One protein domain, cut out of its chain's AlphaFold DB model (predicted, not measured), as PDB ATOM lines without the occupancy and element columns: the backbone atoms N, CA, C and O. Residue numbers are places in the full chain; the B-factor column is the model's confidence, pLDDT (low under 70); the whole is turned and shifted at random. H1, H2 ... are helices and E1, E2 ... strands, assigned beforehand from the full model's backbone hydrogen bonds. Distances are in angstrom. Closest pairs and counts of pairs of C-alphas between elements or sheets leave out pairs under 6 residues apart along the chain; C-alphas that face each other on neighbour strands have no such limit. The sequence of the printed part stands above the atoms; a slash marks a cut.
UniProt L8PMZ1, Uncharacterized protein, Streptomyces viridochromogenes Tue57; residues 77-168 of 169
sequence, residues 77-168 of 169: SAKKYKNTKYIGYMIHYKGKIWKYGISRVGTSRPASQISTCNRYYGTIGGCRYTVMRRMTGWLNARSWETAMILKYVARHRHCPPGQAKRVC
ATOM      1  N   SER A  77     146.583  54.427   6.692       87.19
ATOM      2  CA  SER A  77     145.192  53.984   6.861       87.19
ATOM      3  C   SER A  77     144.914  53.445   8.264       87.19
ATOM      4  O   SER A  77     143.876  53.773   8.837       87.19
ATOM      5  N   ALA A  78     145.838  52.668   8.841       87.06
ATOM      6  CA  ALA A  78     145.706  52.175  10.210       87.06
ATOM      7  C   ALA A  78     145.665  53.331  11.221       87.06
ATOM      8  O   ALA A  78     144.805  53.333  12.100       87.06
ATOM      9  N   LYS A  79     146.525  54.345  11.047       89.88
ATOM     10  CA  LYS A  79     146.554  55.544  11.902       89.88
ATOM     11  C   LYS A  79     145.294  56.403  11.735       89.88
ATOM     12  O   LYS A  79     144.642  56.733  12.723       89.88
ATOM     13  N   LYS A  80     144.912  56.716  10.490       91.75
ATOM     14  CA  LYS A  80     143.770  57.589  10.157       91.75
ATOM     15  C   LYS A  80     142.423  56.998  10.573       91.75
ATOM     16  O   LYS A  80     141.545  57.721  11.028       91.75
ATOM     17  N   TYR A  81     142.252  55.686  10.426       92.44
ATOM     18  CA  TYR A  81     140.970  55.009  10.637       92.44
ATOM     19  C   TYR A  81     140.979  54.088  11.865       92.44
ATOM     20  O   TYR A  81     140.271  53.076  11.891       92.44
ATOM     21  N   LYS A  82     141.772  54.428  12.891       89.94
ATOM     22  CA  LYS A  82     141.928  53.628  14.118       89.94
ATOM     23  C   LYS A  82     140.628  53.429  14.909       89.94
ATOM     24  O   LYS A  82     140.413  52.355  15.451       89.94
ATOM     25  N   ASN A  83     139.735  54.421  14.898       92.62
ATOM     26  CA  ASN A  83     138.485  54.414  15.675       92.62
ATOM     27  C   ASN A  83     137.236  54.271  14.799       92.62
ATOM     28  O   ASN A  83     136.111  54.450  15.257       92.62
ATOM     29  N   THR A  84     137.408  53.996  13.509       93.56
ATOM     30  CA  THR A  84     136.275  53.976  12.592       93.56
ATOM     31  C   THR A  84     135.557  52.632  12.628       93.56
ATOM     32  O   THR A  84     136.204  51.589  12.691       93.56
ATOM     33  N   LYS A  85     134.223  52.648  12.568       95.38
ATOM     34  CA  LYS A  85     133.406  51.430  12.529       95.38
ATOM     35  C   LYS A  85     133.472  50.786  11.140       95.38
ATOM     36  O   LYS A  85     133.365  51.466  10.121       95.38
ATOM     37  N   TYR A  86     133.636  49.472  11.122       96.56
ATOM     38  CA  TYR A  86     133.667  48.628   9.936       96.56
ATOM     39  C   TYR A  86     132.716  47.445  10.109       96.56
ATOM     40  O   TYR A  86     132.504  46.934  11.209       96.56
ATOM     41  N   ILE A  87     132.187  46.962   8.993       96.75
ATOM     42  CA  ILE A  87     131.559  45.651   8.892       96.75
ATOM     43  C   ILE A  87     132.484  44.717   8.116       96.75
ATOM     44  O   ILE A  87     133.075  45.121   7.115       96.75
ATOM     45  N   GLY A  88     132.605  43.480   8.578       96.75
ATOM     46  CA  GLY A  88     133.166  42.361   7.837       96.75
ATOM     47  C   GLY A  88     132.035  41.570   7.194       96.75
ATOM     48  O   GLY A  88     131.055  41.232   7.862       96.75
ATOM     49  N   TYR A  89     132.143  41.298   5.899       96.62
ATOM     50  CA  TYR A  89     131.142  40.564   5.138       96.62
ATOM     51  C   TYR A  89     131.783  39.468   4.291       96.62
ATOM     52  O   TYR A  89     132.974  39.512   3.969       96.62
ATOM     53  N   MET A  90     130.956  38.510   3.895       96.56
ATOM     54  CA  MET A  90     131.268  37.539   2.854       96.56
ATOM     55  C   MET A  90     130.255  37.650   1.721       96.56
ATOM     56  O   MET A  90     129.098  37.982   1.964       96.56
ATOM     57  N   ILE A  91     130.688  37.358   0.500       96.88
ATOM     58  CA  ILE A  91     129.825  37.176  -0.669       96.88
ATOM     59  C   ILE A  91     129.931  35.715  -1.080       96.88
ATOM     60  O   ILE A  91     131.038  35.181  -1.208       96.88
ATOM     61  N   HIS A  92     128.790  35.068  -1.278       95.75
ATOM     62  CA  HIS A  92     128.706  33.645  -1.574       95.75
ATOM     63  C   HIS A  92     127.607  33.339  -2.588       95.75
ATOM     64  O   HIS A  92     126.666  34.111  -2.770       95.75
ATOM     65  N   TYR A  93     127.756  32.198  -3.249       95.38
ATOM     66  CA  TYR A  93     126.803  31.636  -4.194       95.38
ATOM     67  C   TYR A  93     126.646  30.145  -3.902       95.38
ATOM     68  O   TYR A  93     127.622  29.404  -3.990       95.38
ATOM     69  N   LYS A  94     125.435  29.699  -3.537       91.38
ATOM     70  CA  LYS A  94     125.128  28.281  -3.245       91.38
ATOM     71  C   LYS A  94     126.184  27.602  -2.346       91.38
ATOM     72  O   LYS A  94     126.709  26.544  -2.673       91.38
ATOM     73  N   GLY A  95     126.564  28.260  -1.247       88.50
ATOM     74  CA  GLY A  95     127.579  27.762  -0.306       88.50
ATOM     75  C   GLY A  95     129.040  27.962  -0.738       88.50
ATOM     76  O   GLY A  95     129.938  27.836   0.092       88.50
ATOM     77  N   LYS A  96     129.307  28.345  -1.994       92.31
ATOM     78  CA  LYS A  96     130.652  28.686  -2.476       92.31
ATOM     79  C   LYS A  96     130.982  30.132  -2.144       92.31
ATOM     80  O   LYS A  96     130.271  31.057  -2.541       92.31
ATOM     81  N   ILE A  97     132.082  30.341  -1.433       95.19
ATOM     82  CA  ILE A  97     132.525  31.679  -1.049       95.19
ATOM     83  C   ILE A  97     133.256  32.316  -2.225       95.19
ATOM     84  O   ILE A  97     134.234  31.776  -2.733       95.19
ATOM     85  N   TRP A  98     132.764  33.474  -2.654       95.19
ATOM     86  CA  TRP A  98     133.353  34.250  -3.736       95.19
ATOM     87  C   TRP A  98     134.358  35.274  -3.210       95.19
ATOM     88  O   TRP A  98     135.396  35.496  -3.831       95.19
ATOM     89  N   LYS A  99     134.058  35.904  -2.066       95.69
ATOM     90  CA  LYS A  99     134.871  36.995  -1.520       95.69
ATOM     91  C   LYS A  99     134.653  37.213  -0.027       95.69
ATOM     92  O   LYS A  99     133.525  37.115   0.450       95.69
ATOM     93  N   TYR A 100     135.712  37.639   0.660       96.19
ATOM     94  CA  TYR A 100     135.629  38.305   1.959       96.19
ATOM     95  C   TYR A 100     135.993  39.779   1.815       96.19
ATOM     96  O   TYR A 100     136.816  40.150   0.981       96.19
ATOM     97  N   GLY A 101     135.385  40.639   2.622       95.00
ATOM     98  CA  GLY A 101     135.710  42.054   2.562       95.00
ATOM     99  C   GLY A 101     135.256  42.842   3.771       95.00
ATOM    100  O   GLY A 101     134.463  42.382   4.592       95.00
ATOM    101  N   ILE A 102     135.764  44.070   3.847       95.38
ATOM    102  CA  ILE A 102     135.377  45.044   4.864       95.38
ATOM    103  C   ILE A 102     134.734  46.276   4.243       95.38
ATOM    104  O   ILE A 102     135.086  46.721   3.143       95.38
ATOM    105  N   SER A 103     133.797  46.872   4.966       95.81
ATOM    106  CA  SER A 103     133.159  48.120   4.568       95.81
ATOM    107  C   SER A 103     133.021  49.066   5.745       95.81
ATOM    108  O   SER A 103     132.582  48.675   6.819       95.81
ATOM    109  N   ARG A 104     133.382  50.327   5.519       93.50
ATOM    110  CA  ARG A 104     133.146  51.433   6.451       93.50
ATOM    111  C   ARG A 104     131.768  52.068   6.258       93.50
ATOM    112  O   ARG A 104     131.185  52.580   7.199       93.50
ATOM    113  N   VAL A 105     131.267  52.032   5.025       87.31
ATOM    114  CA  VAL A 105     130.042  52.720   4.577       87.31
ATOM    115  C   VAL A 105     128.816  51.802   4.616       87.31
ATOM    116  O   VAL A 105     127.844  52.019   3.907       87.31
ATOM    117  N   GLY A 106     128.874  50.725   5.404       90.19
ATOM    118  CA  GLY A 106     127.790  49.750   5.497       90.19
ATOM    119  C   GLY A 106     127.699  48.815   4.288       90.19
ATOM    120  O   GLY A 106     128.715  48.421   3.704       90.19
ATOM    121  N   THR A 107     126.478  48.410   3.946       92.19
ATOM    122  CA  THR A 107     126.177  47.314   3.010       92.19
ATOM    123  C   THR A 107     126.219  47.707   1.533       92.19
ATOM    124  O   THR A 107     126.229  46.826   0.676       92.19
ATOM    125  N   SER A 108     126.357  48.994   1.202       92.00
ATOM    126  CA  SER A 108     126.441  49.446  -0.196       92.00
ATOM    127  C   SER A 108     127.644  48.848  -0.934       92.00
ATOM    128  O   SER A 108     127.572  48.545  -2.120       92.00
ATOM    129  N   ARG A 109     128.756  48.621  -0.219       92.44
ATOM    130  CA  ARG A 109     129.976  48.035  -0.790       92.44
ATOM    131  C   ARG A 109     129.826  46.559  -1.195       92.44
ATOM    132  O   ARG A 109     130.240  46.239  -2.302       92.44
ATOM    133  N   PRO A 110     129.302  45.647  -0.352       94.19
ATOM    134  CA  PRO A 110     129.017  44.290  -0.810       94.19
ATOM    135  C   PRO A 110     127.911  44.240  -1.868       94.19
ATOM    136  O   PRO A 110     128.019  43.451  -2.802       94.19
ATOM    137  N   ALA A 111     126.882  45.088  -1.755       93.69
ATOM    138  CA  ALA A 111     125.769  45.106  -2.703       93.69
ATOM    139  C   ALA A 111     126.227  45.417  -4.138       93.69
ATOM    140  O   ALA A 111     125.835  44.718  -5.071       93.69
ATOM    141  N   SER A 112     127.131  46.386  -4.316       93.81
ATOM    142  CA  SER A 112     127.662  46.737  -5.642       93.81
ATOM    143  C   SER A 112     128.486  45.628  -6.301       93.81
ATOM    144  O   SER A 112     128.716  45.667  -7.506       93.81
ATOM    145  N   GLN A 113     128.920  44.624  -5.536       94.38
ATOM    146  CA  GLN A 113     129.721  43.503  -6.030       94.38
ATOM    147  C   GLN A 113     128.882  42.264  -6.377       94.38
ATOM    148  O   GLN A 113     129.422  41.308  -6.939       94.38
ATOM    149  N   ILE A 114     127.575  42.262  -6.078       94.88
ATOM    150  CA  ILE A 114     126.683  41.130  -6.382       94.88
ATOM    151  C   ILE A 114     126.616  40.884  -7.890       94.88
ATOM    152  O   ILE A 114     126.700  39.735  -8.315       94.88
ATOM    153  N   SER A 115     126.518  41.938  -8.706       93.62
ATOM    154  CA  SER A 115     126.450  41.812 -10.169       93.62
ATOM    155  C   SER A 115     127.710  41.163 -10.747       93.62
ATOM    156  O   SER A 115     127.620  40.280 -11.599       93.62
ATOM    157  N   THR A 116     128.890  41.527 -10.238       95.12
ATOM    158  CA  THR A 116     130.163  40.900 -10.617       95.12
ATOM    159  C   THR A 116     130.216  39.431 -10.201       95.12
ATOM    160  O   THR A 116     130.665  38.596 -10.981       95.12
ATOM    161  N   CYS A 117     129.732  39.098  -9.003       95.25
ATOM    162  CA  CYS A 117     129.647  37.711  -8.545       95.25
ATOM    163  C   CYS A 117     128.693  36.883  -9.419       95.25
ATOM    164  O   CYS A 117     129.051  35.793  -9.863       95.25
ATOM    165  N   ASN A 118     127.508  37.418  -9.723       95.19
ATOM    166  CA  ASN A 118     126.524  36.776 -10.593       95.19
ATOM    167  C   ASN A 118     127.116  36.506 -11.984       95.19
ATOM    168  O   ASN A 118     126.990  35.391 -12.485       95.19
ATOM    169  N   ARG A 119     127.842  37.483 -12.553       94.38
ATOM    170  CA  ARG A 119     128.572  37.335 -13.822       94.38
ATOM    171  C   ARG A 119     129.642  36.246 -13.753       94.38
ATOM    172  O   ARG A 119     129.727  35.444 -14.670       94.38
ATOM    173  N   TYR A 120     130.423  36.193 -12.671       94.19
ATOM    174  CA  TYR A 120     131.458  35.170 -12.481       94.19
ATOM    175  C   TYR A 120     130.878  33.747 -12.483       94.19
ATOM    176  O   TYR A 120     131.466  32.849 -13.073       94.19
ATOM    177  N   TYR A 121     129.717  33.543 -11.856       93.44
ATOM    178  CA  TYR A 121     129.044  32.239 -11.834       93.44
ATOM    179  C   TYR A 121     128.091  32.001 -13.019       93.44
ATOM    180  O   TYR A 121     127.432  30.966 -13.048       93.44
ATOM    181  N   GLY A 122     127.989  32.934 -13.976       91.81
ATOM    182  CA  GLY A 122     127.096  32.809 -15.134       91.81
ATOM    183  C   GLY A 122     125.607  32.774 -14.768       91.81
ATOM    184  O   GLY A 122     124.827  32.077 -15.406       91.81
ATOM    185  N   THR A 123     125.204  33.486 -13.712       89.94
ATOM    186  CA  THR A 123     123.819  33.486 -13.207       89.94
ATOM    187  C   THR A 123     123.185  34.867 -13.284       89.94
ATOM    188  O   THR A 123     123.875  35.877 -13.172       89.94
ATOM    189  N   ILE A 124     121.860  34.917 -13.424       81.69
ATOM    190  CA  ILE A 124     121.085  36.171 -13.470       81.69
ATOM    191  C   ILE A 124     120.782  36.674 -12.044       81.69
ATOM    192  O   ILE A 124     120.649  37.870 -11.795       81.69
ATOM    193  N   GLY A 125     120.767  35.760 -11.072       81.94
ATOM    194  CA  GLY A 125     120.599  36.045  -9.655       81.94
ATOM    195  C   GLY A 125     120.967  34.828  -8.811       81.94
ATOM    196  O   GLY A 125     120.735  33.689  -9.211       81.94
ATOM    197  N   GLY A 126     121.559  35.062  -7.640       87.88
ATOM    198  CA  GLY A 126     121.876  33.991  -6.694       87.88
ATOM    199  C   GLY A 126     123.039  34.298  -5.760       87.88
ATOM    200  O   GLY A 126     123.079  33.749  -4.659       87.88
ATOM    201  N   CYS A 127     123.960  35.186  -6.146       94.81
ATOM    202  CA  CYS A 127     124.962  35.668  -5.206       94.81
ATOM    203  C   CYS A 127     124.299  36.494  -4.104       94.81
ATOM    204  O   CYS A 127     123.474  37.370  -4.364       94.81
ATOM    205  N   ARG A 128     124.688  36.227  -2.860       94.81
ATOM    206  CA  ARG A 128     124.229  36.955  -1.677       94.81
ATOM    207  C   ARG A 128     125.434  37.400  -0.871       94.81
ATOM    208  O   ARG A 128     126.489  36.769  -0.910       94.81
ATOM    209  N   TYR A 129     125.272  38.486  -0.128       95.06
ATOM    210  CA  TYR A 129     126.233  38.855   0.898       95.06
ATOM    211  C   TYR A 129     125.657  38.594   2.282       95.06
ATOM    212  O   TYR A 129     124.449  38.648   2.501       95.06
ATOM    213  N   THR A 130     126.546  38.340   3.230       95.62
ATOM    214  CA  THR A 130     126.197  38.176   4.636       95.62
ATOM    215  C   THR A 130     127.167  38.994   5.465       95.62
ATOM    216  O   THR A 130     128.386  38.887   5.300       95.62
ATOM    217  N   VAL A 131     126.630  39.835   6.347       95.88
ATOM    218  CA  VAL A 131     127.432  40.575   7.323       95.88
ATOM    219  C   VAL A 131     127.774  39.622   8.459       95.88
ATOM    220  O   VAL A 131     126.885  39.104   9.120       95.88
ATOM    221  N   MET A 132     129.064  39.381   8.663       94.81
ATOM    222  CA  MET A 132     129.549  38.388   9.623       94.81
ATOM    223  C   MET A 132     129.918  39.015  10.960       94.81
ATOM    224  O   MET A 132     129.727  38.409  12.008       94.81
ATOM    225  N   ARG A 133     130.502  40.217  10.934       93.81
ATOM    226  CA  ARG A 133     131.018  40.863  12.143       93.81
ATOM    227  C   ARG A 133     130.995  42.375  12.014       93.81
ATOM    228  O   ARG A 133     131.247  42.916  10.940       93.81
ATOM    229  N   ARG A 134     130.756  43.065  13.126       94.75
ATOM    230  CA  ARG A 134     130.993  44.507  13.264       94.75
ATOM    231  C   ARG A 134     132.256  44.712  14.093       94.75
ATOM    232  O   ARG A 134     132.450  44.032  15.095       94.75
ATOM    233  N   MET A 135     133.140  45.583  13.633       94.56
ATOM    234  CA  MET A 135     134.465  45.800  14.212       94.56
ATOM    235  C   MET A 135     134.782  47.290  14.229       94.56
ATOM    236  O   MET A 135     134.256  48.053  13.419       94.56
ATOM    237  N   THR A 136     135.681  47.698  15.114       94.56
ATOM    238  CA  THR A 136     136.198  49.068  15.156       94.56
ATOM    239  C   THR A 136     137.688  49.045  14.856       94.56
ATOM    240  O   THR A 136     138.414  48.179  15.346       94.56
ATOM    241  N   GLY A 137     138.119  49.994  14.033       93.69
ATOM    242  CA  GLY A 137     139.498  50.168  13.613       93.69
ATOM    243  C   GLY A 137     139.837  49.442  12.320       93.69
ATOM    244  O   GLY A 137     139.522  48.268  12.126       93.69
ATOM    245  N   TRP A 138     140.520  50.156  11.425       93.75
ATOM    246  CA  TRP A 138     140.936  49.623  10.127       93.75
ATOM    247  C   TRP A 138     141.871  48.424  10.255       93.75
ATOM    248  O   TRP A 138     141.697  47.448   9.532       93.75
ATOM    249  N   LEU A 139     142.822  48.475  11.195       92.25
ATOM    250  CA  LEU A 139     143.762  47.376  11.409       92.25
ATOM    251  C   LEU A 139     143.020  46.105  11.821       92.25
ATOM    252  O   LEU A 139     143.189  45.075  11.186       92.25
ATOM    253  N   ASN A 140     142.132  46.205  12.811       92.81
ATOM    254  CA  ASN A 140     141.318  45.085  13.277       92.81
ATOM    255  C   ASN A 140     140.447  44.505  12.147       92.81
ATOM    256  O   ASN A 140     140.438  43.298  11.911       92.81
ATOM    257  N   ALA A 141     139.784  45.374  11.378       94.31
ATOM    258  CA  ALA A 141     138.970  44.956  10.243       94.31
ATOM    259  C   ALA A 141     139.797  44.231   9.163       94.31
ATOM    260  O   ALA A 141     139.384  43.179   8.674       94.31
ATOM    261  N   ARG A 142     140.978  44.751   8.806       94.06
ATOM    262  CA  ARG A 142     141.862  44.114   7.819       94.06
ATOM    263  C   ARG A 142     142.501  42.832   8.337       94.06
ATOM    264  O   ARG A 142     142.654  41.900   7.553       94.06
ATOM    265  N   SER A 143     142.834  42.750   9.623       92.19
ATOM    266  CA  SER A 143     143.328  41.513  10.236       92.19
ATOM    267  C   SER A 143     142.268  40.421  10.170       92.19
ATOM    268  O   SER A 143     142.572  39.300   9.773       92.19
ATOM    269  N   TRP A 144     141.006  40.758  10.453       94.31
ATOM    270  CA  TRP A 144     139.893  39.829  10.284       94.31
ATOM    271  C   TRP A 144     139.716  39.381   8.827       94.31
ATOM    272  O   TRP A 144     139.596  38.188   8.570       94.31
ATOM    273  N   GLU A 145     139.740  40.308   7.863       93.88
ATOM    274  CA  GLU A 145     139.632  39.968   6.434       93.88
ATOM    275  C   GLU A 145     140.738  38.997   6.009       93.88
ATOM    276  O   GLU A 145     140.466  37.974   5.384       93.88
ATOM    277  N   THR A 146     141.973  39.296   6.412       92.00
ATOM    278  CA  THR A 146     143.162  38.481   6.138       92.00
ATOM    279  C   THR A 146     143.012  37.088   6.741       92.00
ATOM    280  O   THR A 146     143.215  36.102   6.042       92.00
ATOM    281  N   ALA A 147     142.567  36.985   7.997       90.81
ATOM    282  CA  ALA A 147     142.336  35.704   8.661       90.81
ATOM    283  C   ALA A 147     141.273  34.850   7.944       90.81
ATOM    284  O   ALA A 147     141.446  33.640   7.799       90.81
ATOM    285  N   MET A 148     140.193  35.463   7.451       93.50
ATOM    286  CA  MET A 148     139.152  34.742   6.706       93.50
ATOM    287  C   MET A 148     139.654  34.244   5.349       93.50
ATOM    288  O   MET A 148     139.358  33.110   4.966       93.50
ATOM    289  N   ILE A 149     140.449  35.053   4.643       91.94
ATOM    290  CA  ILE A 149     141.082  34.642   3.383       91.94
ATOM    291  C   ILE A 149     142.079  33.511   3.643       91.94
ATOM    292  O   ILE A 149     142.008  32.495   2.962       91.94
ATOM    293  N   LEU A 150     142.938  33.632   4.659       90.25
ATOM    294  CA  LEU A 150     143.882  32.580   5.046       90.25
ATOM    295  C   LEU A 150     143.165  31.267   5.370       90.25
ATOM    296  O   LEU A 150     143.569  30.218   4.881       90.25
ATOM    297  N   LYS A 151     142.053  31.309   6.114       89.75
ATOM    298  CA  LYS A 151     141.234  30.118   6.394       89.75
ATOM    299  C   LYS A 151     140.679  29.480   5.118       89.75
ATOM    300  O   LYS A 151     140.598  28.255   5.026       89.75
ATOM    301  N   TYR A 152     140.279  30.289   4.139       90.56
ATOM    302  CA  TYR A 152     139.811  29.789   2.849       90.56
ATOM    303  C   TYR A 152     140.945  29.165   2.036       90.56
ATOM    304  O   TYR A 152     140.775  28.053   1.536       90.56
ATOM    305  N   VAL A 153     142.091  29.846   1.958       89.50
ATOM    306  CA  VAL A 153     143.297  29.386   1.259       89.50
ATOM    307  C   VAL A 153     143.816  28.088   1.873       89.50
ATOM    308  O   VAL A 153     144.088  27.149   1.139       89.50
ATOM    309  N   ALA A 154     143.847  27.970   3.200       85.81
ATOM    310  CA  ALA A 154     144.247  26.741   3.885       85.81
ATOM    311  C   ALA A 154     143.375  25.532   3.499       85.81
ATOM    312  O   ALA A 154     143.855  24.404   3.474       85.81
ATOM    313  N   ARG A 155     142.095  25.762   3.174       87.50
ATOM    314  CA  ARG A 155     141.156  24.703   2.782       87.50
ATOM    315  C   ARG A 155     141.168  24.401   1.282       87.50
ATOM    316  O   ARG A 155     141.067  23.239   0.913       87.50
ATOM    317  N   HIS A 156     141.243  25.423   0.434       88.25
ATOM    318  CA  HIS A 156     141.055  25.281  -1.017       88.25
ATOM    319  C   HIS A 156     142.356  25.403  -1.819       88.25
ATOM    320  O   HIS A 156     142.355  25.150  -3.016       88.25
ATOM    321  N   ARG A 157     143.466  25.795  -1.180       85.88
ATOM    322  CA  ARG A 157     144.787  26.040  -1.789       85.88
ATOM    323  C   ARG A 157     144.814  27.131  -2.868       85.88
ATOM    324  O   ARG A 157     145.801  27.269  -3.578       85.88
ATOM    325  N   HIS A 158     143.763  27.944  -2.968       88.75
ATOM    326  CA  HIS A 158     143.690  29.090  -3.873       88.75
ATOM    327  C   HIS A 158     142.934  30.265  -3.232       88.75
ATOM    328  O   HIS A 158     142.205  30.103  -2.248       88.75
ATOM    329  N   CYS A 159     143.093  31.465  -3.798       91.38
ATOM    330  CA  CYS A 159     142.384  32.662  -3.351       91.38
ATOM    331  C   CYS A 159     140.886  32.579  -3.672       91.38
ATOM    332  O   CYS A 159     140.504  31.970  -4.678       91.38
ATOM    333  N   PRO A 160     140.021  33.252  -2.892       92.94
ATOM    334  CA  PRO A 160     138.648  33.482  -3.311       92.94
ATOM    335  C   PRO A 160     138.631  34.230  -4.657       92.94
ATOM    336  O   PRO A 160     139.351  35.221  -4.808       92.94
ATOM    337  N   PRO A 161     137.805  33.813  -5.626       92.81
ATOM    338  CA  PRO A 161     137.861  34.327  -6.998       92.81
ATOM    339  C   PRO A 161     137.549  35.826  -7.125       92.81
ATOM    340  O   PRO A 161     138.040  36.492  -8.031       92.81
ATOM    341  N   GLY A 162     136.749  36.387  -6.214       91.44
ATOM    342  CA  GLY A 162     136.430  37.817  -6.174       91.44
ATOM    343  C   GLY A 162     137.443  38.678  -5.411       91.44
ATOM    344  O   GLY A 162     137.231  39.893  -5.253       91.44
ATOM    345  N   GLN A 163     138.508  38.071  -4.878       92.69
ATOM    346  CA  GLN A 163     139.531  38.780  -4.121       92.69
ATOM    347  C   GLN A 163     140.454  39.556  -5.065       92.69
ATOM    348  O   GLN A 163     140.833  39.090  -6.132       92.69
ATOM    349  N   ALA A 164     140.808  40.786  -4.686       87.19
ATOM    350  CA  ALA A 164     141.730  41.578  -5.493       87.19
ATOM    351  C   ALA A 164     143.138  40.967  -5.434       87.19
ATOM    352  O   ALA A 164     143.605  40.686  -4.331       87.19
ATOM    353  N   LYS A 165     143.831  40.877  -6.581       83.62
ATOM    354  CA  LYS A 165     145.194  40.317  -6.679       83.62
ATOM    355  C   LYS A 165     146.143  40.912  -5.638       83.62
ATOM    356  O   LYS A 165     146.749  40.190  -4.877       83.62
ATOM    357  N   ARG A 166     146.149  42.237  -5.451       82.19
ATOM    358  CA  ARG A 166     146.969  42.908  -4.415       82.19
ATOM    359  C   ARG A 166     146.753  42.433  -2.964       82.19
ATOM    360  O   ARG A 166     147.481  42.855  -2.079       82.19
ATOM    361  N   VAL A 167     145.678  41.692  -2.690       82.56
ATOM    362  CA  VAL A 167     145.355  41.156  -1.360       82.56
ATOM    363  C   VAL A 167     145.658  39.660  -1.268       82.56
ATOM    364  O   VAL A 167     145.911  39.185  -0.169       82.56
ATOM    365  N   CYS A 168     145.598  38.933  -2.382       84.56
ATOM    366  CA  CYS A 168     145.839  37.496  -2.447       84.56
ATOM    367  C   CYS A 168     146.375  37.159  -3.851       84.56
ATOM    368  O   CYS A 168     145.642  37.376  -4.824       84.56
TER     369      CYS A 168
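Overview. This is residues 77 to 168 of the 169 residues of an uncharacterized protein of Streptomyces viridochromogenes Tue57 (UniProt L8PMZ1). A strongly twisted sheet of three strands has one long helix, H4, packed along one face, and the short helix H3 over the opposite face. H2 grazes the sheet just before H3 in the chain, H1 sits by the beginning of H4, and residues 157 to 168 fold back from the far end of H4 with no named element. The printed part has 92 residues, with four named helices and three named strands in the order H1, E1, E2, H2, H3, E3, H4; the class is mixed, helices and strands. The sheet's order is E2, E1, E3, all antiparallel. The whole is compact, with a radius of gyration of the C-alphas of 13.2 A and spans of 40 by 29 by 21 A.

Along the chain. H1 is residues 77 to 80, beginning at C-alpha 77 at (145.192, 53.984, 6.861). E1, residues 85 to 93, is 26.7 A long, and E2, residues 96 to 103, is 20.8 A long. H2 is residues 108 to 111, and H3 is residues 114 to 120, 9.8 A long. E3, residues 128 to 136, begins at C-alpha 128 at (124.229, 36.955, -1.677) and is 23.9 A long. H4, residues 138 to 156, is 26.8 A long and ends at C-alpha 156 at (141.055, 25.281, -1.017).

Arrangement. E1 and E2 form a hairpin, antiparallel at 163 degrees, with N 89 and O 101 2.9 A apart, within hydrogen-bond range. E1 and E3 are antiparallel at 158 degrees, with N 88 and O 133 at 2.8 A. E2 and E3 are the edge strands. E2, H2 and H3, and E3 make a split strand-helix-strand unit, two strands running the same way with E1 between them; its crossover is right-handed. H4 is on the sheet at a height of 9.3 A, over E2 and E1, and runs along the strands, at 9 degrees to E1 on the local plane; the C-alphas of Gly 101 and Glu 145, the closest of E2 and H4, are 5.9 A apart. H3 is on the opposite face at a height of 8.9 A, over E1 and slantwise to the strands, at 38 degrees to E1 on the local plane. H2 only grazes the sheet, with residues 109 to 111. H1 is not on the sheet; it only just touches H4, with 3 pairs of C-alphas within 8 A, the closest being Ala 78 and Leu 139 at 5.3 A. Every O i to N i+4 pair is within hydrogen-bond range in H3 and H4; H1 and H2 are too short for such a pair.

Size, cuts and confidence. The two C-alphas farthest apart, those of Lys 79 and Ile 124, are 40.8 A apart. The printed part has no cut. No link is long; that from H3 to E3 is short and the others are tight. The mean pLDDT of the printed part is 92.2, and no printed residue is under 70.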